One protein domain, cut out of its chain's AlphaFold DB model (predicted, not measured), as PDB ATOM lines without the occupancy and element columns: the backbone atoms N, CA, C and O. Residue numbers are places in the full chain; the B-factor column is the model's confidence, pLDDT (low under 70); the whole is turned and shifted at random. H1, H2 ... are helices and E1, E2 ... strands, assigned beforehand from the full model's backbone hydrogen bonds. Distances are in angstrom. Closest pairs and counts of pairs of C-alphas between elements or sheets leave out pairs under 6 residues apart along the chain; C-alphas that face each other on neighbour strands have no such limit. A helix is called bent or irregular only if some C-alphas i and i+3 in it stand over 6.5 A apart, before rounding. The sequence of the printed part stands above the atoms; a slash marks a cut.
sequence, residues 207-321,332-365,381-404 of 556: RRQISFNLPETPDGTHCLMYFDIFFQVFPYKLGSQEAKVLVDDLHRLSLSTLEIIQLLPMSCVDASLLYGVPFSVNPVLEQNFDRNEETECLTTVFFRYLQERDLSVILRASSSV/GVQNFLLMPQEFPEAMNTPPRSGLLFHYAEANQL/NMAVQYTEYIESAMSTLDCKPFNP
ATOM      1  N   ARG A 207     170.742  94.492 129.310       73.69
ATOM      2  CA  ARG A 207     170.020  95.578 129.969       73.69
ATOM      3  C   ARG A 207     169.695  96.623 128.915       73.69
ATOM      4  O   ARG A 207     170.551  97.013 128.118       73.69
ATOM      5  N   ARG A 208     168.448  97.065 128.872       84.44
ATOM      6  CA  ARG A 208     167.993  98.093 127.938       84.44
ATOM      7  C   ARG A 208     167.189  99.135 128.687       84.44
ATOM      8  O   ARG A 208     166.391  98.788 129.545       84.44
ATOM      9  N   GLN A 209     167.402 100.399 128.350       86.44
ATOM     10  CA  GLN A 209     166.599 101.486 128.888       86.44
ATOM     11  C   GLN A 209     165.340 101.660 128.032       86.44
ATOM     12  O   GLN A 209     165.419 101.657 126.805       86.44
ATOM     13  N   ILE A 210     164.201 101.842 128.686       88.44
ATOM     14  CA  ILE A 210     162.976 102.397 128.110       88.44
ATOM     15  C   ILE A 210     162.576 103.642 128.899       88.44
ATOM     16  O   ILE A 210     162.986 103.826 130.050       88.44
ATOM     17  N   SER A 211     161.749 104.486 128.297       89.94
ATOM     18  CA  SER A 211     161.107 105.590 128.999       89.94
ATOM     19  C   SER A 211     159.738 105.908 128.411       89.94
ATOM     20  O   SER A 211     159.492 105.692 127.223       89.94
ATOM     21  N   PHE A 212     158.848 106.409 129.263       89.62
ATOM     22  CA  PHE A 212     157.543 106.949 128.886       89.62
ATOM     23  C   PHE A 212     157.224 108.179 129.732       89.62
ATOM     24  O   PHE A 212     157.640 108.286 130.889       89.62
ATOM     25  N   ASN A 213     156.469 109.106 129.148       89.31
ATOM     26  CA  ASN A 213     155.869 110.195 129.909       89.31
ATOM     27  C   ASN A 213     154.653 109.657 130.671       89.31
ATOM     28  O   ASN A 213     153.876 108.871 130.124       89.31
ATOM     29  N   LEU A 214     154.473 110.113 131.907       89.50
ATOM     30  CA  LEU A 214     153.175 110.069 132.569       89.50
ATOM     31  C   LEU A 214     152.206 111.050 131.874       89.50
ATOM     32  O   LEU A 214     152.665 111.977 131.194       89.50
ATOM     33  N   PRO A 215     150.880 110.855 132.009       87.25
ATOM     34  CA  PRO A 215     149.897 111.784 131.460       87.25
ATOM     35  C   PRO A 215     150.091 113.213 131.981       87.25
ATOM     36  O   PRO A 215     150.602 113.425 133.080       87.25
ATOM     37  N   GLU A 216     149.666 114.197 131.193       84.75
ATOM     38  CA  GLU A 216     149.673 115.605 131.598       84.75
ATOM     39  C   GLU A 216     148.680 115.826 132.745       84.75
ATOM     40  O   GLU A 216     147.490 115.530 132.609       84.75
ATOM     41  N   THR A 217     149.146 116.342 133.882       79.88
ATOM     42  CA  THR A 217     148.249 116.760 134.966       79.88
ATOM     43  C   THR A 217     147.522 118.066 134.611       79.88
ATOM     44  O   THR A 217     147.998 118.819 133.762       79.88
ATOM     45  N   PRO A 218     146.380 118.399 135.251       76.38
ATOM     46  CA  PRO A 218     145.562 119.565 134.877       76.38
ATOM     47  C   PRO A 218     146.234 120.948 135.003       76.38
ATOM     48  O   PRO A 218     145.663 121.943 134.559       76.38
ATOM     49  N   ASP A 219     147.414 121.028 135.618       79.00
ATOM     50  CA  ASP A 219     148.291 122.204 135.703       79.00
ATOM     51  C   ASP A 219     149.325 122.302 134.557       79.00
ATOM     52  O   ASP A 219     150.011 123.318 134.448       79.00
ATOM     53  N   GLY A 220     149.423 121.284 133.693       80.50
ATOM     54  CA  GLY A 220     150.367 121.209 132.570       80.50
ATOM     55  C   GLY A 220     151.711 120.542 132.898       80.50
ATOM     56  O   GLY A 220     152.685 120.732 132.167       80.50
ATOM     57  N   THR A 221     151.805 119.792 134.003       80.38
ATOM     58  CA  THR A 221     153.060 119.154 134.432       80.38
ATOM     59  C   THR A 221     153.201 117.736 133.859       80.38
ATOM     60  O   THR A 221     152.368 116.856 134.079       80.38
ATOM     61  N   HIS A 222     154.312 117.483 133.161       82.75
ATOM     62  CA  HIS A 222     154.697 116.155 132.668       82.75
ATOM     63  C   HIS A 222     155.920 115.621 133.425       82.75
ATOM     64  O   HIS A 222     156.960 116.284 133.475       82.75
ATOM     65  N   CYS A 223     155.846 114.383 133.914       84.25
ATOM     66  CA  CYS A 223     157.004 113.640 134.407       84.25
ATOM     67  C   CYS A 223     157.392 112.512 133.439       84.25
ATOM     68  O   CYS A 223     156.542 111.758 132.969       84.25
ATOM     69  N   LEU A 224     158.692 112.376 133.171       85.88
ATOM     70  CA  LEU A 224     159.272 111.329 132.328       85.88
ATOM     71  C   LEU A 224     159.907 110.257 133.217       85.88
ATOM     72  O   LEU A 224     160.810 110.558 133.994       85.88
ATOM     73  N   MET A 225     159.444 109.014 133.098       86.31
ATOM     74  CA  MET A 225     159.972 107.883 133.859       86.31
ATOM     75  C   MET A 225     160.992 107.099 133.035       86.31
ATOM     76  O   MET A 225     160.776 106.857 131.847       86.31
ATOM     77  N   TYR A 226     162.078 106.661 133.673       86.00
ATOM     78  CA  TYR A 226     163.136 105.868 133.049       86.00
ATOM     79  C   TYR A 226     163.262 104.503 133.717       86.00
ATOM     80  O   TYR A 226     163.454 104.417 134.932       86.00
ATOM     81  N   PHE A 227     163.239 103.443 132.910       83.88
ATOM     82  CA  PHE A 227     163.325 102.071 133.395       83.88
ATOM     83  C   PHE A 227     164.379 101.241 132.670       83.88
ATOM     84  O   PHE A 227     164.496 101.282 131.449       83.88
ATOM     85  N   ASP A 228     165.099 100.435 133.438       81.44
ATOM     86  CA  ASP A 228     165.927  99.346 132.954       81.44
ATOM     87  C   ASP A 228     165.092  98.072 132.842       81.44
ATOM     88  O   ASP A 228     164.630  97.531 133.850       81.44
ATOM     89  N   ILE A 229     164.952  97.575 131.615       81.81
ATOM     90  CA  ILE A 229     164.353  96.281 131.306       81.81
ATOM     91  C   ILE A 229     165.421  95.227 131.019       81.81
ATOM     92  O   ILE A 229     166.423  95.472 130.339       81.81
ATOM     93  N   PHE A 230     165.197  94.035 131.564       78.38
ATOM     94  CA  PHE A 230     166.045  92.857 131.402       78.38
ATOM     95  C   PHE A 230     165.220  91.587 131.645       78.38
ATOM     96  O   PHE A 230     164.216  91.600 132.357       78.38
ATOM     97  N   PHE A 231     165.649  90.460 131.080       73.44
ATOM     98  CA  PHE A 231     164.967  89.181 131.285       73.44
ATOM     99  C   PHE A 231     165.204  88.642 132.701       73.44
ATOM    100  O   PHE A 231     166.350  88.424 133.106       73.44
ATOM    101  N   GLN A 232     164.127  88.377 133.449       63.97
ATOM    102  CA  GLN A 232     164.238  87.741 134.768       63.97
ATOM    103  C   GLN A 232     164.695  86.281 134.624       63.97
ATOM    104  O   GLN A 232     165.603  85.834 135.329       63.97
ATOM    105  N   VAL A 233     164.104  85.571 133.663       63.91
ATOM    106  CA  VAL A 233     164.487  84.231 133.209       63.91
ATOM    107  C   VAL A 233     164.565  84.280 131.687       63.91
ATOM    108  O   VAL A 233     163.686  84.841 131.037       63.91
ATOM    109  N   PHE A 234     165.630  83.723 131.113       65.94
ATOM    110  CA  PHE A 234     165.849  83.711 129.669       65.94
ATOM    111  C   PHE A 234     165.544  82.299 129.128       65.94
ATOM    112  O   PHE A 234     166.273  81.368 129.468       65.94
ATOM    113  N   PRO A 235     164.471  82.094 128.338       62.12
ATOM    114  CA  PRO A 235     163.932  80.756 128.064       62.12
ATOM    115  C   PRO A 235     164.682  79.982 126.970       62.12
ATOM    116  O   PRO A 235     164.472  78.782 126.811       62.12
ATOM    117  N   TYR A 236     165.544  80.650 126.198       71.38
ATOM    118  CA  TYR A 236     166.230  80.058 125.050       71.38
ATOM    119  C   TYR A 236     167.707  79.790 125.332       71.38
ATOM    120  O   TYR A 236     168.391  80.554 126.013       71.38
ATOM    121  N   LYS A 237     168.241  78.713 124.748       63.69
ATOM    122  CA  LYS A 237     169.667  78.386 124.840       63.69
ATOM    123  C   LYS A 237     170.512  79.510 124.230       63.69
ATOM    124  O   LYS A 237     170.261  79.936 123.107       63.69
ATOM    125  N   LEU A 238     171.556  79.949 124.935       64.12
ATOM    126  CA  LEU A 238     172.412  81.045 124.470       64.12
ATOM    127  C   LEU A 238     172.948  80.816 123.049       64.12
ATOM    128  O   LEU A 238     173.411  79.728 122.700       64.12
ATOM    129  N   GLY A 239     172.878  81.871 122.231       63.88
ATOM    130  CA  GLY A 239     173.309  81.879 120.830       63.88
ATOM    131  C   GLY A 239     172.444  81.080 119.858       63.88
ATOM    132  O   GLY A 239     172.773  81.068 118.665       63.88
ATOM    133  N   SER A 240     171.347  80.467 120.317       72.38
ATOM    134  CA  SER A 240     170.288  79.986 119.427       72.38
ATOM    135  C   SER A 240     169.668  81.154 118.645       72.38
ATOM    136  O   SER A 240     169.936  82.328 118.928       72.38
ATOM    137  N   GLN A 241     168.878  80.862 117.612       74.56
ATOM    138  CA  GLN A 241     168.302  81.934 116.799       74.56
ATOM    139  C   GLN A 241     167.158  82.641 117.538       74.56
ATOM    140  O   GLN A 241     167.035  83.859 117.455       74.56
ATOM    141  N   GLU A 242     166.403  81.888 118.329       76.06
ATOM    142  CA  GLU A 242     165.327  82.347 119.209       76.06
ATOM    143  C   GLU A 242     165.886  83.283 120.288       76.06
ATOM    144  O   GLU A 242     165.344  84.362 120.519       76.06
ATOM    145  N   ALA A 243     167.038  82.927 120.873       74.81
ATOM    146  CA  ALA A 243     167.760  83.778 121.812       74.81
ATOM    147  C   ALA A 243     168.135  85.136 121.196       74.81
ATOM    148  O   ALA A 243     167.890  86.169 121.809       74.81
ATOM    149  N   LYS A 244     168.698  85.158 119.979       74.81
ATOM    150  CA  LYS A 244     169.065  86.418 119.303       74.81
ATOM    151  C   LYS A 244     167.841  87.269 118.994       74.81
ATOM    152  O   LYS A 244     167.822  88.432 119.366       74.81
ATOM    153  N   VAL A 245     166.804  86.667 118.407       77.62
ATOM    154  CA  VAL A 245     165.537  87.345 118.091       77.62
ATOM    155  C   VAL A 245     164.934  88.000 119.335       77.62
ATOM    156  O   VAL A 245     164.495  89.143 119.259       77.62
ATOM    157  N   LEU A 246     164.979  87.322 120.485       78.62
ATOM    158  CA  LEU A 246     164.487  87.847 121.757       78.62
ATOM    159  C   LEU A 246     165.321  89.043 122.278       78.62
ATOM    160  O   LEU A 246     164.763  89.986 122.839       78.62
ATOM    161  N   VAL A 247     166.640  89.051 122.055       81.44
ATOM    162  CA  VAL A 247     167.514  90.206 122.358       81.44
ATOM    163  C   VAL A 247     167.295  91.356 121.367       81.44
ATOM    164  O   VAL A 247     167.271  92.517 121.775       81.44
ATOM    165  N   ASP A 248     167.068  91.055 120.087       79.75
ATOM    166  CA  ASP A 248     166.725  92.040 119.055       79.75
ATOM    167  C   ASP A 248     165.333  92.656 119.300       79.75
ATOM    168  O   ASP A 248     165.093  93.817 118.968       79.75
ATOM    169  N   ASP A 249     164.400  91.911 119.901       79.12
ATOM    170  CA  ASP A 249     163.103  92.417 120.366       79.12
ATOM    171  C   ASP A 249     163.251  93.336 121.585       79.12
ATOM    172  O   ASP A 249     162.748  94.460 121.553       79.12
ATOM    173  N   LEU A 250     164.032  92.941 122.599       84.06
ATOM    174  CA  LEU A 250     164.385  93.814 123.727       84.06
ATOM    175  C   LEU A 250     165.067  95.114 123.254       84.06
ATOM    176  O   LEU A 250     164.781  96.198 123.761       84.06
ATOM    177  N   HIS A 251     165.967  95.026 122.272       83.62
ATOM    178  CA  HIS A 251     166.643  96.199 121.729       83.62
ATOM    179  C   HIS A 251     165.708  97.090 120.902       83.62
ATOM    180  O   HIS A 251     165.784  98.309 121.024       83.62
ATOM    181  N   ARG A 252     164.793  96.523 120.105       81.75
ATOM    182  CA  ARG A 252     163.770  97.316 119.404       81.75
ATOM    183  C   ARG A 252     162.839  98.026 120.380       81.75
ATOM    184  O   ARG A 252     162.565  99.205 120.186       81.75
ATOM    185  N   LEU A 253     162.437  97.360 121.461       84.75
ATOM    186  CA  LEU A 253     161.676  97.973 122.549       84.75
ATOM    187  C   LEU A 253     162.440  99.151 123.189       84.75
ATOM    188  O   LEU A 253     161.847 100.199 123.419       84.75
ATOM    189  N   SER A 254     163.766  99.042 123.350       87.00
ATOM    190  CA  SER A 254     164.644 100.132 123.822       87.00
ATOM    191  C   SER A 254     164.812 101.315 122.856       87.00
ATOM    192  O   SER A 254     165.523 102.267 123.174       87.00
ATOM    193  N   LEU A 255     164.272 101.220 121.641       86.19
ATOM    194  CA  LEU A 255     164.330 102.255 120.603       86.19
ATOM    195  C   LEU A 255     162.930 102.744 120.201       86.19
ATOM    196  O   LEU A 255     162.807 103.630 119.351       86.19
ATOM    197  N   SER A 256     161.882 102.176 120.795       87.25
ATOM    198  CA  SER A 256     160.502 102.610 120.620       87.25
ATOM    199  C   SER A 256     160.169 103.740 121.586       87.25
ATOM    200  O   SER A 256     160.580 103.733 122.743       87.25
ATOM    201  N   THR A 257     159.366 104.695 121.129       88.75
ATOM    202  CA  THR A 257     158.696 105.641 122.025       88.75
ATOM    203  C   THR A 257     157.525 104.924 122.687       88.75
ATOM    204  O   THR A 257     156.668 104.391 121.971       88.75
ATOM    205  N   LEU A 258     157.494 104.903 124.022       90.00
ATOM    206  CA  LEU A 258     156.406 104.314 124.797       90.00
ATOM    207  C   LEU A 258     155.393 105.383 125.236       90.00
ATOM    208  O   LEU A 258     155.766 106.450 125.722       90.00
ATOM    209  N   GLU A 259     154.113 105.064 125.080       90.25
ATOM    210  CA  GLU A 259     152.956 105.895 125.428       90.25
ATOM    211  C   GLU A 259     152.030 105.102 126.367       90.25
ATOM    212  O   GLU A 259     151.772 103.924 126.118       90.25
ATOM    213  N   ILE A 260     151.523 105.715 127.440       89.38
ATOM    214  CA  ILE A 260     150.477 105.097 128.270       89.38
ATOM    215  C   ILE A 260     149.126 105.311 127.585       89.38
ATOM    216  O   ILE A 260     148.725 106.449 127.366       89.38
ATOM    217  N   ILE A 261     148.413 104.223 127.283       88.19
ATOM    218  CA  ILE A 261     147.103 104.286 126.615       88.19
ATOM    219  C   ILE A 261     145.946 104.187 127.600       88.19
ATOM    220  O   ILE A 261     144.946 104.886 127.449       88.19
ATOM    221  N   GLN A 262     146.047 103.281 128.572       88.06
ATOM    222  CA  GLN A 262     144.908 102.889 129.394       88.06
ATOM    223  C   GLN A 262     145.348 102.266 130.722       88.06
ATOM    224  O   GLN A 262     146.341 101.534 130.785       88.06
ATOM    225  N   LEU A 263     144.546 102.525 131.757       89.50
ATOM    226  CA  LEU A 263     144.499 101.750 132.992       89.50
ATOM    227  C   LEU A 263     143.544 100.564 132.831       89.50
ATOM    228  O   LEU A 263     142.400 100.740 132.406       89.50
ATOM    229  N   LEU A 264     144.000  99.372 133.204       85.69
ATOM    230  CA  LEU A 264     143.208  98.144 133.180       85.69
ATOM    231  C   LEU A 264     143.250  97.493 134.575       85.69
ATOM    232  O   LEU A 264     144.349  97.211 135.060       85.69
ATOM    233  N   PRO A 265     142.105  97.238 135.236       86.75
ATOM    234  CA  PRO A 265     142.080  96.485 136.490       86.75
ATOM    235  C   PRO A 265     142.699  95.095 136.316       86.75
ATOM    236  O   PRO A 265     142.464  94.446 135.298       86.75
ATOM    237  N   MET A 266     143.453  94.607 137.302       79.88
ATOM    238  CA  MET A 266     144.068  93.271 137.260       79.88
ATOM    239  C   MET A 266     143.005  92.167 137.178       79.88
ATOM    240  O   MET A 266     143.186  91.182 136.469       79.88
ATOM    241  N   SER A 267     141.842  92.378 137.797       80.88
ATOM    242  CA  SER A 267     140.638  91.550 137.617       80.88
ATOM    243  C   SER A 267     140.108  91.470 136.170       80.88
ATOM    244  O   SER A 267     139.325  90.573 135.861       80.88
ATOM    245  N   CYS A 268     140.540  92.360 135.270       80.25
ATOM    246  CA  CYS A 268     140.273  92.316 133.826       80.25
ATOM    247  C   CYS A 268     141.474  91.797 133.002       80.25
ATOM    248  O   CYS A 268     141.367  91.652 131.781       80.25
ATOM    249  N   VAL A 269     142.611  91.505 133.643       76.44
ATOM    250  CA  VAL A 269     143.778  90.867 133.023       76.44
ATOM    251  C   VAL A 269     143.587  89.354 133.073       76.44
ATOM    252  O   VAL A 269     143.938  88.688 134.045       76.44
ATOM    253  N   ASP A 270     143.052  88.787 131.993       68.25
ATOM    254  CA  ASP A 270     143.072  87.336 131.813       68.25
ATOM    255  C   ASP A 270     144.529  86.863 131.665       68.25
ATOM    256  O   ASP A 270     145.179  87.066 130.635       68.25
ATOM    257  N   ALA A 271     145.051  86.229 132.717       64.50
ATOM    258  CA  ALA A 271     146.409  85.701 132.750       64.50
ATOM    259  C   ALA A 271     146.658  84.606 131.695       64.50
ATOM    260  O   ALA A 271     147.811  84.363 131.342       64.50
ATOM    261  N   SER A 272     145.606  83.977 131.152       55.81
ATOM    262  CA  SER A 272     145.731  83.051 130.023       55.81
ATOM    263  C   SER A 272     146.009  83.752 128.689       55.81
ATOM    264  O   SER A 272     146.400  83.078 127.746       55.81
ATOM    265  N   LEU A 273     145.893  85.085 128.614       56.09
ATOM    266  CA  LEU A 273     146.251  85.895 127.442       56.09
ATOM    267  C   LEU A 273     147.652  86.538 127.539       56.09
ATOM    268  O   LEU A 273     148.098  87.180 126.587       56.09
ATOM    269  N   LEU A 274     148.365  86.385 128.663       58.47
ATOM    270  CA  LEU A 274     149.709  86.943 128.865       58.47
ATOM    271  C   LEU A 274     150.795  86.051 128.231       58.47
ATOM    272  O   LEU A 274     151.410  85.216 128.896       58.47
ATOM    273  N   TYR A 275     151.057  86.256 126.938       59.50
ATOM    274  CA  TYR A 275     152.000  85.450 126.152       59.50
ATOM    275  C   TYR A 275     153.299  86.195 125.811       59.50
ATOM    276  O   TYR A 275     153.405  86.902 124.806       59.50
ATOM    277  N   GLY A 276     154.343  85.970 126.611       61.91
ATOM    278  CA  GLY A 276     155.678  86.487 126.330       61.91
ATOM    279  C   GLY A 276     156.718  86.071 127.364       61.91
ATOM    280  O   GLY A 276     156.433  85.326 128.299       61.91
ATOM    281  N   VAL A 277     157.940  86.579 127.201       62.72
ATOM    282  CA  VAL A 277     158.990  86.449 128.219       62.72
ATOM    283  C   VAL A 277     158.906  87.670 129.136       62.72
ATOM    284  O   VAL A 277     159.045  88.783 128.626       62.72
ATOM    285  N   PRO A 278     158.683  87.510 130.453       69.12
ATOM    286  CA  PRO A 278     158.541  88.648 131.350       69.12
ATOM    287  C   PRO A 278     159.866  89.405 131.486       69.12
ATOM    288  O   PRO A 278     160.900  88.838 131.866       69.12
ATOM    289  N   PHE A 279     159.822  90.706 131.211       74.44
ATOM    290  CA  PHE A 279     160.919  91.612 131.532       74.44
ATOM    291  C   PHE A 279     160.734  92.113 132.968       74.44
ATOM    292  O   PHE A 279     159.666  92.624 133.307       74.44
ATOM    293  N   SER A 280     161.770  92.009 133.801       74.94
ATOM    294  CA  SER A 280     161.828  92.776 135.047       74.94
ATOM    295  C   SER A 280     162.119  94.234 134.714       74.94
ATOM    296  O   SER A 280     162.987  94.519 133.888       74.94
ATOM    297  N   VAL A 281     161.401  95.139 135.375       70.19
ATOM    298  CA  VAL A 281     161.447  96.587 135.159       70.19
ATOM    299  C   VAL A 281     161.952  97.253 136.439       70.19
ATOM    300  O   VAL A 281     161.252  97.218 137.447       70.19
ATOM    301  N   ASN A 282     163.141  97.860 136.413       72.94
ATOM    302  CA  ASN A 282     163.727  98.600 137.544       72.94
ATOM    303  C   ASN A 282     163.868 100.098 137.204       72.94
ATOM    304  O   ASN A 282     164.124 100.401 136.042       72.94
ATOM    305  N   PRO A 283     163.784 101.041 138.163       74.06
ATOM    306  CA  PRO A 283     164.129 102.444 137.917       74.06
ATOM    307  C   PRO A 283     165.591 102.591 137.481       74.06
ATOM    308  O   PRO A 283     166.488 101.978 138.069       74.06
ATOM    309  N   VAL A 284     165.834 103.444 136.486       73.19
ATOM    310  CA  VAL A 284     167.197 103.866 136.133       73.19
ATOM    311  C   VAL A 284     167.638 104.938 137.116       73.19
ATOM    312  O   VAL A 284     166.962 105.949 137.287       73.19
ATOM    313  N   LEU A 285     168.810 104.745 137.712       63.31
ATOM    314  CA  LEU A 285     169.518 105.813 138.406       63.31
ATOM    315  C   LEU A 285     170.414 106.516 137.369       63.31
ATOM    316  O   LEU A 285     171.332 105.898 136.823       63.31
ATOM    317  N   GLU A 286     170.124 107.783 137.060       60.50
ATOM    318  CA  GLU A 286     171.009 108.661 136.288       60.50
ATOM    319  C   GLU A 286     172.383 108.808 136.983       60.50
ATOM    320  O   GLU A 286     172.581 108.496 138.158       60.50
ATOM    321  N   GLN A 287     173.366 109.368 136.272       53.25
ATOM    322  CA  GLN A 287     174.635 109.782 136.894       53.25
ATOM    323  C   GLN A 287     174.491 111.049 137.769       53.25
ATOM    324  O   GLN A 287     175.440 111.438 138.447       53.25
ATOM    325  N   ASN A 288     173.308 111.675 137.777       56.75
ATOM    326  CA  ASN A 288     172.959 112.828 138.605       56.75
ATOM    327  C   ASN A 288     172.317 112.346 139.916       56.75
ATOM    328  O   ASN A 288     171.160 111.931 139.910       56.75
ATOM    329  N   PHE A 289     173.046 112.410 141.034       55.38
ATOM    330  CA  PHE A 289     172.578 111.886 142.326       55.38
ATOM    331  C   PHE A 289     171.236 112.475 142.783       55.38
ATOM    332  O   PHE A 289     170.369 111.716 143.201       55.38
ATOM    333  N   ASP A 290     171.026 113.781 142.632       60.22
ATOM    334  CA  ASP A 290     169.811 114.459 143.111       60.22
ATOM    335  C   ASP A 290     168.541 113.925 142.410       60.22
ATOM    336  O   ASP A 290     167.535 113.612 143.046       60.22
ATOM    337  N   ARG A 291     168.625 113.694 141.092       65.81
ATOM    338  CA  ARG A 291     167.538 113.116 140.277       65.81
ATOM    339  C   ARG A 291     167.261 111.646 140.559       65.81
ATOM    340  O   ARG A 291     166.210 111.133 140.171       65.81
ATOM    341  N   ASN A 292     168.198 110.944 141.191       69.50
ATOM    342  CA  ASN A 292     168.020 109.535 141.516       69.50
ATOM    343  C   ASN A 292     167.008 109.364 142.640       69.50
ATOM    344  O   ASN A 292     166.214 108.433 142.587       69.50
ATOM    345  N   GLU A 293     166.986 110.281 143.607       72.25
ATOM    346  CA  GLU A 293     165.995 110.263 144.684       72.25
ATOM    347  C   GLU A 293     164.610 110.668 144.161       72.25
ATOM    348  O   GLU A 293     163.634 109.986 144.467       72.25
ATOM    349  N   GLU A 294     164.525 111.668 143.274       78.81
ATOM    350  CA  GLU A 294     163.291 112.023 142.546       78.81
ATOM    351  C   GLU A 294     162.739 110.833 141.736       78.81
ATOM    352  O   GLU A 294     161.569 110.468 141.865       78.81
ATOM    353  N   THR A 295     163.587 110.181 140.929       75.88
ATOM    354  CA  THR A 295     163.190 109.073 140.039       75.88
ATOM    355  C   THR A 295     162.866 107.795 140.818       75.88
ATOM    356  O   THR A 295     161.898 107.103 140.487       75.88
ATOM    357  N   GLU A 296     163.622 107.485 141.878       76.19
ATOM    358  CA  GLU A 296     163.330 106.382 142.804       76.19
ATOM    359  C   GLU A 296     162.001 106.635 143.531       76.19
ATOM    360  O   GLU A 296     161.193 105.712 143.658       76.19
ATOM    361  N   CYS A 297     161.728 107.878 143.941       79.50
ATOM    362  CA  CYS A 297     160.489 108.269 144.608       79.50
ATOM    363  C   CYS A 297     159.273 108.161 143.685       79.50
ATOM    364  O   CYS A 297     158.361 107.387 143.981       79.50
ATOM    365  N   LEU A 298     159.294 108.843 142.535       83.25
ATOM    366  CA  LEU A 298     158.234 108.788 141.525       83.25
ATOM    367  C   LEU A 298     157.938 107.336 141.111       83.25
ATOM    368  O   LEU A 298     156.780 106.933 141.062       83.25
ATOM    369  N   THR A 299     158.973 106.518 140.894       82.94
ATOM    370  CA  THR A 299     158.811 105.093 140.555       82.94
ATOM    371  C   THR A 299     158.182 104.278 141.681       82.94
ATOM    372  O   THR A 299     157.282 103.474 141.432       82.94
ATOM    373  N   THR A 300     158.627 104.487 142.922       79.81
ATOM    374  CA  THR A 300     158.093 103.783 144.095       79.81
ATOM    375  C   THR A 300     156.622 104.137 144.326       79.81
ATOM    376  O   THR A 300     155.808 103.259 144.600       79.81
ATOM    377  N   VAL A 301     156.258 105.414 144.183       82.94
ATOM    378  CA  VAL A 301     154.869 105.871 144.330       82.94
ATOM    379  C   VAL A 301     153.997 105.387 143.166       82.94
ATOM    380  O   VAL A 301     152.857 105.000 143.401       82.94
ATOM    381  N   PHE A 302     154.526 105.319 141.941       87.19
ATOM    382  CA  PHE A 302     153.795 104.823 140.770       87.19
ATOM    383  C   PHE A 302     153.443 103.338 140.893       87.19
ATOM    384  O   PHE A 302     152.274 102.975 140.771       87.19
ATOM    385  N   PHE A 303     154.415 102.473 141.207       84.44
ATOM    386  CA  PHE A 303     154.119 101.052 141.411       84.44
ATOM    387  C   PHE A 303     153.255 100.806 142.654       84.44
ATOM    388  O   PHE A 303     152.406  99.918 142.615       84.44
ATOM    389  N   ARG A 304     153.400 101.612 143.718       81.75
ATOM    390  CA  ARG A 304     152.488 101.578 144.872       81.75
ATOM    391  C   ARG A 304     151.055 101.943 144.474       81.75
ATOM    392  O   ARG A 304     150.146 101.217 144.845       81.75
ATOM    393  N   TYR A 305     150.847 103.007 143.697       86.69
ATOM    394  CA  TYR A 305     149.515 103.397 143.214       86.69
ATOM    395  C   TYR A 305     148.865 102.282 142.384       86.69
ATOM    396  O   TYR A 305     147.694 101.975 142.583       86.69
ATOM    397  N   LEU A 306     149.623 101.632 141.493       85.69
ATOM    398  CA  LEU A 306     149.115 100.491 140.727       85.69
ATOM    399  C   LEU A 306     148.732  99.311 141.635       85.69
ATOM    400  O   LEU A 306     147.659  98.740 141.470       85.69
ATOM    401  N   GLN A 307     149.571  98.985 142.621       82.56
ATOM    402  CA  GLN A 307     149.332  97.910 143.587       82.56
ATOM    403  C   GLN A 307     148.112  98.189 144.488       82.56
ATOM    404  O   GLN A 307     147.191  97.381 144.549       82.56
ATOM    405  N   GLU A 308     148.065  99.346 145.155       83.19
ATOM    406  CA  GLU A 308     147.000  99.738 146.099       83.19
ATOM    407  C   GLU A 308     145.616  99.873 145.438       83.19
ATOM    408  O   GLU A 308     144.596  99.901 146.129       83.19
ATOM    409  N   ARG A 309     145.570  99.970 144.103       86.19
ATOM    410  CA  ARG A 309     144.346 100.105 143.305       86.19
ATOM    411  C   ARG A 309     143.990  98.853 142.488       86.19
ATOM    412  O   ARG A 309     142.970  98.889 141.804       86.19
ATOM    413  N   ASP A 310     144.786  97.780 142.555       84.38
ATOM    414  CA  ASP A 310     144.656  96.566 141.724       84.38
ATOM    415  C   ASP A 310     144.661  96.872 140.206       84.38
ATOM    416  O   ASP A 310     143.792  96.442 139.445       84.38
ATOM    417  N   LEU A 311     145.632  97.677 139.755       88.31
ATOM    418  CA  LEU A 311     145.728  98.194 138.383       88.31
ATOM    419  C   LEU A 311     146.987  97.736 137.636       88.31
ATOM    420  O   LEU A 311     148.075  97.574 138.186       88.31
ATOM    421  N   SER A 312     146.833  97.655 136.318       87.06
ATOM    422  CA  SER A 312     147.889  97.478 135.324       87.06
ATOM    423  C   SER A 312     147.822  98.579 134.261       87.06
ATOM    424  O   SER A 312     146.812  99.278 134.128       87.06
ATOM    425  N   VAL A 313     148.907  98.754 133.505       88.19
ATOM    426  CA  VAL A 313     149.053  99.829 132.514       88.19
ATOM    427  C   VAL A 313     149.319  99.244 131.135       88.19
ATOM    428  O   VAL A 313     150.282  98.497 130.951       88.19
ATOM    429  N   ILE A 314     148.504  99.622 130.149       87.56
ATOM    430  CA  ILE A 314     148.748  99.283 128.744       87.56
ATOM    431  C   ILE A 314     149.702 100.325 128.152       87.56
ATOM    432  O   ILE A 314     149.334 101.488 127.962       87.56
ATOM    433  N   LEU A 315     150.927  99.890 127.856       88.19
ATOM    434  CA  LEU A 315     151.962 100.676 127.189       88.19
ATOM    435  C   LEU A 315     151.971 100.374 125.691       88.19
ATOM    436  O   LEU A 315     152.117  99.225 125.275       88.19
ATOM    437  N   ARG A 316     151.884 101.417 124.871       87.62
ATOM    438  CA  ARG A 316     152.001 101.341 123.418       87.62
ATOM    439  C   ARG A 316     153.412 101.700 122.978       87.62
ATOM    440  O   ARG A 316     153.871 102.815 123.205       87.62
ATOM    441  N   ALA A 317     154.071 100.779 122.290       87.75
ATOM    442  CA  ALA A 317     155.340 101.004 121.623       87.75
ATOM    443  C   ALA A 317     155.121 101.413 120.163       87.75
ATOM    444  O   ALA A 317     154.604 100.644 119.347       87.75
ATOM    445  N   SER A 318     155.582 102.619 119.833       85.38
ATOM    446  CA  SER A 318     155.699 103.103 118.457       85.38
ATOM    447  C   SER A 318     157.168 103.136 118.042       85.38
ATOM    448  O   SER A 318     158.015 103.649 118.775       85.38
ATOM    449  N   SER A 319     157.489 102.595 116.864       78.81
ATOM    450  CA  SER A 319     158.860 102.607 116.342       78.81
ATOM    451  C   SER A 319     159.317 104.041 116.057       78.81
ATOM    452  O   SER A 319     158.631 104.786 115.353       78.81
ATOM    453  N   SER A 320     160.484 104.435 116.578       70.56
ATOM    454  CA  SER A 320     161.062 105.743 116.263       70.56
ATOM    455  C   SER A 320     161.415 105.827 114.770       70.56
ATOM    456  O   SER A 320     162.107 104.976 114.205       70.56
ATOM    457  N   VAL A 321     160.886 106.854 114.096       56.31
ATOM    458  CA  VAL A 321     160.877 106.944 112.628       56.31
ATOM    459  C   VAL A 321     162.292 107.158 112.079       56.31
ATOM    460  O   VAL A 321     162.781 108.285 112.010       56.31
ATOM    461  N   GLY A 332     154.009  97.067 112.936       64.44
ATOM    462  CA  GLY A 332     152.819  97.323 113.727       64.44
ATOM    463  C   GLY A 332     153.150  98.109 114.990       64.44
ATOM    464  O   GLY A 332     154.236  97.985 115.559       64.44
ATOM    465  N   VAL A 333     152.170  98.884 115.440       72.94
ATOM    466  CA  VAL A 333     152.102  99.359 116.821       72.94
ATOM    467  C   VAL A 333     152.051  98.127 117.731       72.94
ATOM    468  O   VAL A 333     151.229  97.243 117.510       72.94
ATOM    469  N   GLN A 334     152.938  98.043 118.724       79.62
ATOM    470  CA  GLN A 334     152.956  96.933 119.686       79.62
ATOM    471  C   GLN A 334     152.405  97.410 121.026       79.62
ATOM    472  O   GLN A 334     152.710  98.520 121.456       79.62
ATOM    473  N   ASN A 335     151.622  96.574 121.703       81.38
ATOM    474  CA  ASN A 335     151.061  96.890 123.013       81.38
ATOM    475  C   ASN A 335     151.601  95.897 124.055       81.38
ATOM    476  O   ASN A 335     151.695  94.697 123.797       81.38
ATOM    477  N   PHE A 336     151.966  96.416 125.223       83.38
ATOM    478  CA  PHE A 336     152.575  95.689 126.333       83.38
ATOM    479  C   PHE A 336     151.783  95.952 127.615       83.38
ATOM    480  O   PHE A 336     151.290  97.064 127.810       83.38
ATOM    481  N   LEU A 337     151.707  94.970 128.513       83.62
ATOM    482  CA  LEU A 337     151.166  95.181 129.856       83.62
ATOM    483  C   LEU A 337     152.299  95.402 130.854       83.62
ATOM    484  O   LEU A 337     153.151  94.528 131.009       83.62
ATOM    485  N   LEU A 338     152.286  96.536 131.551       85.75
ATOM    486  CA  LEU A 338     153.100  96.770 132.740       85.75
ATOM    487  C   LEU A 338     152.250  96.503 133.989       85.75
ATOM    488  O   LEU A 338     151.233  97.162 134.205       85.75
ATOM    489  N   MET A 339     152.688  95.555 134.815       82.56
ATOM    490  CA  MET A 339     152.075  95.214 136.104       82.56
ATOM    491  C   MET A 339     153.069  95.459 137.254       82.56
ATOM    492  O   MET A 339     154.276  95.292 137.048       82.56
ATOM    493  N   PRO A 340     152.612  95.821 138.468       77.31
ATOM    494  CA  PRO A 340     153.459  95.778 139.663       77.31
ATOM    495  C   PRO A 340     153.911  94.334 139.961       77.31
ATOM    496  O   PRO A 340     153.203  93.379 139.645       77.31
ATOM    497  N   GLN A 341     155.099  94.153 140.554       68.56
ATOM    498  CA  GLN A 341     155.624  92.822 140.896       68.56
ATOM    499  C   GLN A 341     155.485  92.502 142.395       68.56
ATOM    500  O   GLN A 341     156.337  92.876 143.200       68.56
ATOM    501  N   GLU A 342     154.456  91.735 142.749       59.97
ATOM    502  CA  GLU A 342     154.339  91.002 144.025       59.97
ATOM    503  C   GLU A 342     154.910  89.570 143.839       59.97
ATOM    504  O   GLU A 342     155.083  89.118 142.706       59.97
ATOM    505  N   PHE A 343     155.342  88.774 144.825       42.94
ATOM    506  CA  PHE A 343     154.996  88.578 146.249       42.94
ATOM    507  C   PHE A 343     156.281  88.197 147.055       42.94
ATOM    508  O   PHE A 343     157.291  87.868 146.417       42.94
ATOM    509  N   PRO A 344     156.329  88.200 148.417       42.81
ATOM    510  CA  PRO A 344     155.256  87.840 149.360       42.81
ATOM    511  C   PRO A 344     154.828  88.923 150.366       42.81
ATOM    512  O   PRO A 344     155.484  89.946 150.528       42.81
ATOM    513  N   GLU A 345     153.754  88.610 151.099       40.78
ATOM    514  CA  GLU A 345     152.974  89.411 152.071       40.78
ATOM    515  C   GLU A 345     153.745  89.909 153.323       40.78
ATOM    516  O   GLU A 345     153.151  90.190 154.362       40.78
ATOM    517  N   ALA A 346     155.079  89.971 153.284       41.28
ATOM    518  CA  ALA A 346     155.927  90.045 154.473       41.28
ATOM    519  C   ALA A 346     156.987  91.162 154.438       41.28
ATOM    520  O   ALA A 346     158.142  90.910 154.786       41.28
ATOM    521  N   MET A 347     156.612  92.398 154.071       42.03
ATOM    522  CA  MET A 347     157.237  93.625 154.609       42.03
ATOM    523  C   MET A 347     156.467  94.906 154.243       42.03
ATOM    524  O   MET A 347     155.880  95.006 153.174       42.03
ATOM    525  N   ASN A 348     156.535  95.919 155.117       52.00
ATOM    526  CA  ASN A 348     155.878  97.229 154.962       52.00
ATOM    527  C   ASN A 348     156.616  98.153 153.963       52.00
ATOM    528  O   ASN A 348     156.883  99.317 154.263       52.00
ATOM    529  N   THR A 349     157.037  97.624 152.815       51.12
ATOM    530  CA  THR A 349     157.882  98.321 151.834       51.12
ATOM    531  C   THR A 349     157.211  98.326 150.461       51.12
ATOM    532  O   THR A 349     156.990  97.241 149.925       51.12
ATOM    533  N   PRO A 350     156.914  99.501 149.874       49.03
ATOM    534  CA  PRO A 350     156.261  99.583 148.569       49.03
ATOM    535  C   PRO A 350     157.127  98.999 147.437       49.03
ATOM    536  O   PRO A 350     158.362  99.053 147.517       49.03
ATOM    537  N   PRO A 351     156.500  98.464 146.374       57.81
ATOM    538  CA  PRO A 351     157.191  97.888 145.232       57.81
ATOM    539  C   PRO A 351     158.017  98.941 144.493       57.81
ATOM    540  O   PRO A 351     157.619 100.090 144.315       57.81
ATOM    541  N   ARG A 352     159.196  98.513 144.043       58.25
ATOM    542  CA  ARG A 352     160.180  99.327 143.310       58.25
ATOM    543  C   ARG A 352     160.414  98.812 141.888       58.25
ATOM    544  O   ARG A 352     161.308  99.295 141.203       58.25
ATOM    545  N   SER A 353     159.655  97.800 141.474       60.69
ATOM    546  CA  SER A 353     159.839  97.082 140.219       60.69
ATOM    547  C   SER A 353     158.521  96.519 139.698       60.69
ATOM    548  O   SER A 353     157.625  96.177 140.474       60.69
ATOM    549  N   GLY A 354     158.439  96.382 138.379       58.88
ATOM    550  CA  GLY A 354     157.298  95.797 137.681       58.88
ATOM    551  C   GLY A 354     157.689  94.627 136.787       58.88
ATOM    552  O   GLY A 354     158.871  94.359 136.553       58.88
ATOM    553  N   LEU A 355     156.671  93.959 136.255       64.75
ATOM    554  CA  LEU A 355     156.787  93.002 135.163       64.75
ATOM    555  C   LEU A 355     156.157  93.588 133.903       64.75
ATOM    556  O   LEU A 355     155.006  94.023 133.928       64.75
ATOM    557  N   LEU A 356     156.904  93.566 132.801       66.19
ATOM    558  CA  LEU A 356     156.403  93.922 131.478       66.19
ATOM    559  C   LEU A 356     156.154  92.646 130.663       66.19
ATOM    560  O   LEU A 356     157.035  91.788 130.563       66.19
ATOM    561  N   PHE A 357     154.973  92.541 130.060       66.12
ATOM    562  CA  PHE A 357     154.553  91.440 129.191       66.12
ATOM    563  C   PHE A 357     154.229  91.948 127.785       66.12
ATOM    564  O   PHE A 357     153.704  93.045 127.616       66.12
ATOM    565  N   HIS A 358     154.521  91.126 126.779       63.88
ATOM    566  CA  HIS A 358     154.045  91.299 125.404       63.88
ATOM    567  C   HIS A 358     152.759  90.471 125.196       63.88
ATOM    568  O   HIS A 358     152.488  89.560 125.980       63.88
ATOM    569  N   TYR A 359     151.990  90.767 124.146       54.16
ATOM    570  CA  TYR A 359     150.765  90.043 123.778       54.16
ATOM    571  C   TYR A 359     150.884  89.456 122.359       54.16
ATOM    572  O   TYR A 359     151.147  90.194 121.410       54.16
ATOM    573  N   ALA A 360     150.694  88.140 122.202       31.64
ATOM    574  CA  ALA A 360     150.655  87.429 120.913       31.64
ATOM    575  C   ALA A 360     149.939  86.059 121.040       31.64
ATOM    576  O   ALA A 360     149.532  85.681 122.132       31.64
ATOM    577  N   GLU A 361     149.756  85.327 119.932       31.19
ATOM    578  CA  GLU A 361     148.886  84.135 119.849       31.19
ATOM    579  C   GLU A 361     149.256  82.923 120.739       31.19
ATOM    580  O   GLU A 361     150.406  82.688 121.112       31.19
ATOM    581  N   ALA A 362     148.239  82.089 120.987       29.52
ATOM    582  CA  ALA A 362     148.077  81.183 122.130       29.52
ATOM    583  C   ALA A 362     149.002  79.944 122.260       29.52
ATOM    584  O   ALA A 362     148.669  79.002 122.977       29.52
ATOM    585  N   ASN A 363     150.153  79.895 121.581       32.06
ATOM    586  CA  ASN A 363     150.948  78.668 121.407       32.06
ATOM    587  C   ASN A 363     152.360  78.702 122.037       32.06
ATOM    588  O   ASN A 363     153.319  78.318 121.369       32.06
ATOM    589  N   GLN A 364     152.514  79.117 123.306       33.50
ATOM    590  CA  GLN A 364     153.696  78.807 124.149       33.50
ATOM    591  C   GLN A 364     153.503  79.226 125.624       33.50
ATOM    592  O   GLN A 364     153.298  80.403 125.896       33.50
ATOM    593  N   LEU A 365     153.646  78.291 126.578       33.47
ATOM    594  CA  LEU A 365     153.689  78.559 128.029       33.47
ATOM    595  C   LEU A 365     154.547  77.521 128.778       33.47
ATOM    596  O   LEU A 365     154.434  76.331 128.495       33.47
ATOM    597  N   ASN A 381     158.121 113.247 152.848       72.75
ATOM    598  CA  ASN A 381     157.580 114.491 152.282       72.75
ATOM    599  C   ASN A 381     157.483 114.473 150.746       72.75
ATOM    600  O   ASN A 381     156.431 114.809 150.205       72.75
ATOM    601  N   MET A 382     158.532 114.031 150.039       74.88
ATOM    602  CA  MET A 382     158.474 113.886 148.573       74.88
ATOM    603  C   MET A 382     157.422 112.850 148.157       74.88
ATOM    604  O   MET A 382     156.704 113.047 147.178       74.88
ATOM    605  N   ALA A 383     157.279 111.769 148.932       75.88
ATOM    606  CA  ALA A 383     156.323 110.706 148.640       75.88
ATOM    607  C   ALA A 383     154.861 111.191 148.621       75.88
ATOM    608  O   ALA A 383     154.062 110.628 147.876       75.88
ATOM    609  N   VAL A 384     154.499 112.227 149.392       81.19
ATOM    610  CA  VAL A 384     153.153 112.834 149.346       81.19
ATOM    611  C   VAL A 384     152.950 113.601 148.038       81.19
ATOM    612  O   VAL A 384     151.996 113.319 147.320       81.19
ATOM    613  N   GLN A 385     153.881 114.488 147.675       82.69
ATOM    614  CA  GLN A 385     153.786 115.314 146.461       82.69
ATOM    615  C   GLN A 385     153.692 114.466 145.185       82.69
ATOM    616  O   GLN A 385     152.833 114.709 144.337       82.69
ATOM    617  N   TYR A 386     154.510 113.416 145.068       83.75
ATOM    618  CA  TYR A 386     154.403 112.492 143.937       83.75
ATOM    619  C   TYR A 386     153.143 111.618 143.985       83.75
ATOM    620  O   TYR A 386     152.718 111.147 142.935       83.75
ATOM    621  N   THR A 387     152.513 111.416 145.152       85.12
ATOM    622  CA  THR A 387     151.213 110.720 145.220       85.12
ATOM    623  C   THR A 387     150.129 111.600 144.622       85.12
ATOM    624  O   THR A 387     149.449 111.157 143.707       85.12
ATOM    625  N   GLU A 388     150.033 112.860 145.048       85.69
ATOM    626  CA  GLU A 388     149.086 113.828 144.476       85.69
ATOM    627  C   GLU A 388     149.293 113.992 142.960       85.69
ATOM    628  O   GLU A 388     148.322 113.968 142.202       85.69
ATOM    629  N   TYR A 389     150.551 114.063 142.498       87.25
ATOM    630  CA  TYR A 389     150.871 114.092 141.068       87.25
ATOM    631  C   TYR A 389     150.408 112.826 140.329       87.25
ATOM    632  O   TYR A 389     149.752 112.933 139.296       87.25
ATOM    633  N   ILE A 390     150.718 111.629 140.839       86.00
ATOM    634  CA  ILE A 390     150.375 110.365 140.171       86.00
ATOM    635  C   ILE A 390     148.866 110.111 140.192       86.00
ATOM    636  O   ILE A 390     148.318 109.739 139.159       86.00
ATOM    637  N   GLU A 391     148.169 110.359 141.304       87.81
ATOM    638  CA  GLU A 391     146.707 110.242 141.336       87.81
ATOM    639  C   GLU A 391     146.053 111.215 140.346       87.81
ATOM    640  O   GLU A 391     145.150 110.822 139.610       87.81
ATOM    641  N   SER A 392     146.559 112.450 140.262       86.12
ATOM    642  CA  SER A 392     146.109 113.456 139.295       86.12
ATOM    643  C   SER A 392     146.363 113.015 137.848       86.12
ATOM    644  O   SER A 392     145.426 112.958 137.051       86.12
ATOM    645  N   ALA A 393     147.591 112.610 137.511       83.81
ATOM    646  CA  ALA A 393     147.978 112.211 136.158       83.81
ATOM    647  C   ALA A 393     147.185 110.984 135.698       83.81
ATOM    648  O   ALA A 393     146.567 110.984 134.633       83.81
ATOM    649  N   MET A 394     147.133 109.947 136.534       86.88
ATOM    650  CA  MET A 394     146.454 108.697 136.214       86.88
ATOM    651  C   MET A 394     144.921 108.846 136.215       86.88
ATOM    652  O   MET A 394     144.255 108.086 135.517       86.88
ATOM    653  N   SER A 395     144.351 109.862 136.883       84.69
ATOM    654  CA  SER A 395     142.916 110.194 136.780       84.69
ATOM    655  C   SER A 395     142.488 110.738 135.412       84.69
ATOM    656  O   SER A 395     141.298 110.732 135.101       84.69
ATOM    657  N   THR A 396     143.437 111.187 134.579       83.31
ATOM    658  CA  THR A 396     143.152 111.607 133.194       83.31
ATOM    659  C   THR A 396     142.957 110.425 132.239       83.31
ATOM    660  O   THR A 396     142.438 110.607 131.137       83.31
ATOM    661  N   LEU A 397     143.346 109.213 132.652       82.00
ATOM    662  CA  LEU A 397     143.197 107.993 131.867       82.00
ATOM    663  C   LEU A 397     141.858 107.319 132.166       82.00
ATOM    664  O   LEU A 397     141.505 107.066 133.316       82.00
ATOM    665  N   ASP A 398     141.151 106.935 131.107       75.38
ATOM    666  CA  ASP A 398     139.965 106.090 131.207       75.38
ATOM    667  C   ASP A 398     140.320 104.713 131.806       75.38
ATOM    668  O   ASP A 398     140.815 103.825 131.106       75.38
ATOM    669  N   CYS A 399     140.020 104.499 133.090       75.00
ATOM    670  CA  CYS A 399     140.048 103.166 133.692       75.00
ATOM    671  C   CYS A 399     138.817 102.372 133.228       75.00
ATOM    672  O   CYS A 399     137.743 102.426 133.832       75.00
ATOM    673  N   LYS A 400     138.963 101.672 132.100       71.31
ATOM    674  CA  LYS A 400     137.912 100.854 131.481       71.31
ATOM    675  C   LYS A 400     138.215  99.365 131.695       71.31
ATOM    676  O   LYS A 400     139.336  98.947 131.412       71.31
ATOM    677  N   PRO A 401     137.223  98.538 132.086       61.25
ATOM    678  CA  PRO A 401     137.380  97.077 132.129       61.25
ATOM    679  C   PRO A 401     137.495  96.464 130.720       61.25
ATOM    680  O   PRO A 401     137.900  95.318 130.549       61.25
ATOM    681  N   PHE A 402     137.134  97.236 129.694       59.94
ATOM    682  CA  PHE A 402     137.248  96.871 128.291       59.94
ATOM    683  C   PHE A 402     138.718  96.888 127.849       59.94
ATOM    684  O   PHE A 402     139.290  97.955 127.631       59.94
ATOM    685  N   ASN A 403     139.321  95.709 127.699       58.47
ATOM    686  CA  ASN A 403     140.647  95.563 127.104       58.47
ATOM    687  C   ASN A 403     140.570  95.871 125.589       58.47
ATOM    688  O   ASN A 403     139.935  95.111 124.851       58.47
ATOM    689  N   PRO A 404     141.220  96.943 125.090       55.41
ATOM    690  CA  PRO A 404     141.089  97.378 123.700       55.41
ATOM    691  C   PRO A 404     141.657  96.355 122.707       55.41
ATOM    692  O   PRO A 404     141.192  96.287 121.572       55.41
TER     693      PRO A 404
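AT A GLANCE: This is residues 207 to 321, 332 to 365 and 381 to 404 of the 556 residues of an uncharacterized protein of Fistulifera solaris (UniProt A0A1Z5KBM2). Seven antiparallel strands curl into a small, nearly closed barrel, its edge strands E1 and E3 coming back near each other. The long helix H2 crosses one end of it with H3 packed on H2 at a steep tilt, while H1 packs near the other end with residues 246 to 253 and reaches away, residues 237 to 242 sticking out. The 173 printed residues hold, in order, E1, E2, H1, E3, E4, H2, E5, E6, E7 and H3; the sheet runs E1, E2, E4, E7, E6, E5, E3. The class is mixed, helices and strands. The whole is compact, with a radius of gyration of the C-alphas of 16.3 A and spans of 49 by 43 by 40 A.

IN THESE COORDINATES: Find C-alpha 208 at (167.993, 98.093, 127.938), where E1, residues 208 to 213, begins. E2 follows at 224 to 231, 22.9 A long, then H1 at 241 to 253, 18.3 A. E3, residues 256 to 265, measures 25.1 A and bends by 55 degrees at residue 262. After E4, residues 279 to 283, find C-alpha 289 at (172.578, 111.886, 142.326), from which H2 runs 28.6 A to residue 308. E5 is 311 to 319, 26.0 A; E6 is 334 to 340, 20.0 A; E7 is 354 to 358. H3, residues 381 to 395, spans 21.8 A and ends at C-alpha 395, (142.916, 110.194, 136.780).

HOW THE PARTS SIT: Begin with the folded sheet, one sheet bent back on itself: E1, E2, E4 and E7 face E5 and E3, with E6 as the hinge. In the hairpin E1 and E2, N 210 and O 227 are 2.8 A apart; in the hairpin E6 and E7, N 339 and O 355 are 2.9 A apart. Between E5 and E3, N 312 and O 264 are 2.8 A apart. The closest C-alphas of E1 and E3 are those of Phe 212 and Leu 258, 5.0 A. H2 is on the sheet at a height of 8.6 A; its closest C-alphas with E6 are Phe 303 and Pro 340, 5.6 A. H1 is on the opposite face, with Arg 208 of E1 and His 251 closest, 6.6 A between C-alphas. H3 touches H2 at a steep tilt of 53 degrees, the same way, C-alphas 298 and 386 closest at 5.8 A; it only grazes the sheet with residues 394 to 395. Every O i to N i+4 pair is within hydrogen-bond range in H1, 14 of 16 in H2 and 10 of 11 in H3.

THE WHOLE: The C-alphas of Asp 219 and Ser 240, the two farthest apart, are 50.3 A apart. Residues 322 to 331 and 366 to 380 are not printed; the gaps are 12.6 A and 43.5 A between C-alphas. The links E3 to E4 and E6 to E7 are long. Mean pLDDT of the printed part is 73.7; look for values under 70 at residues 341 to 365, for instance.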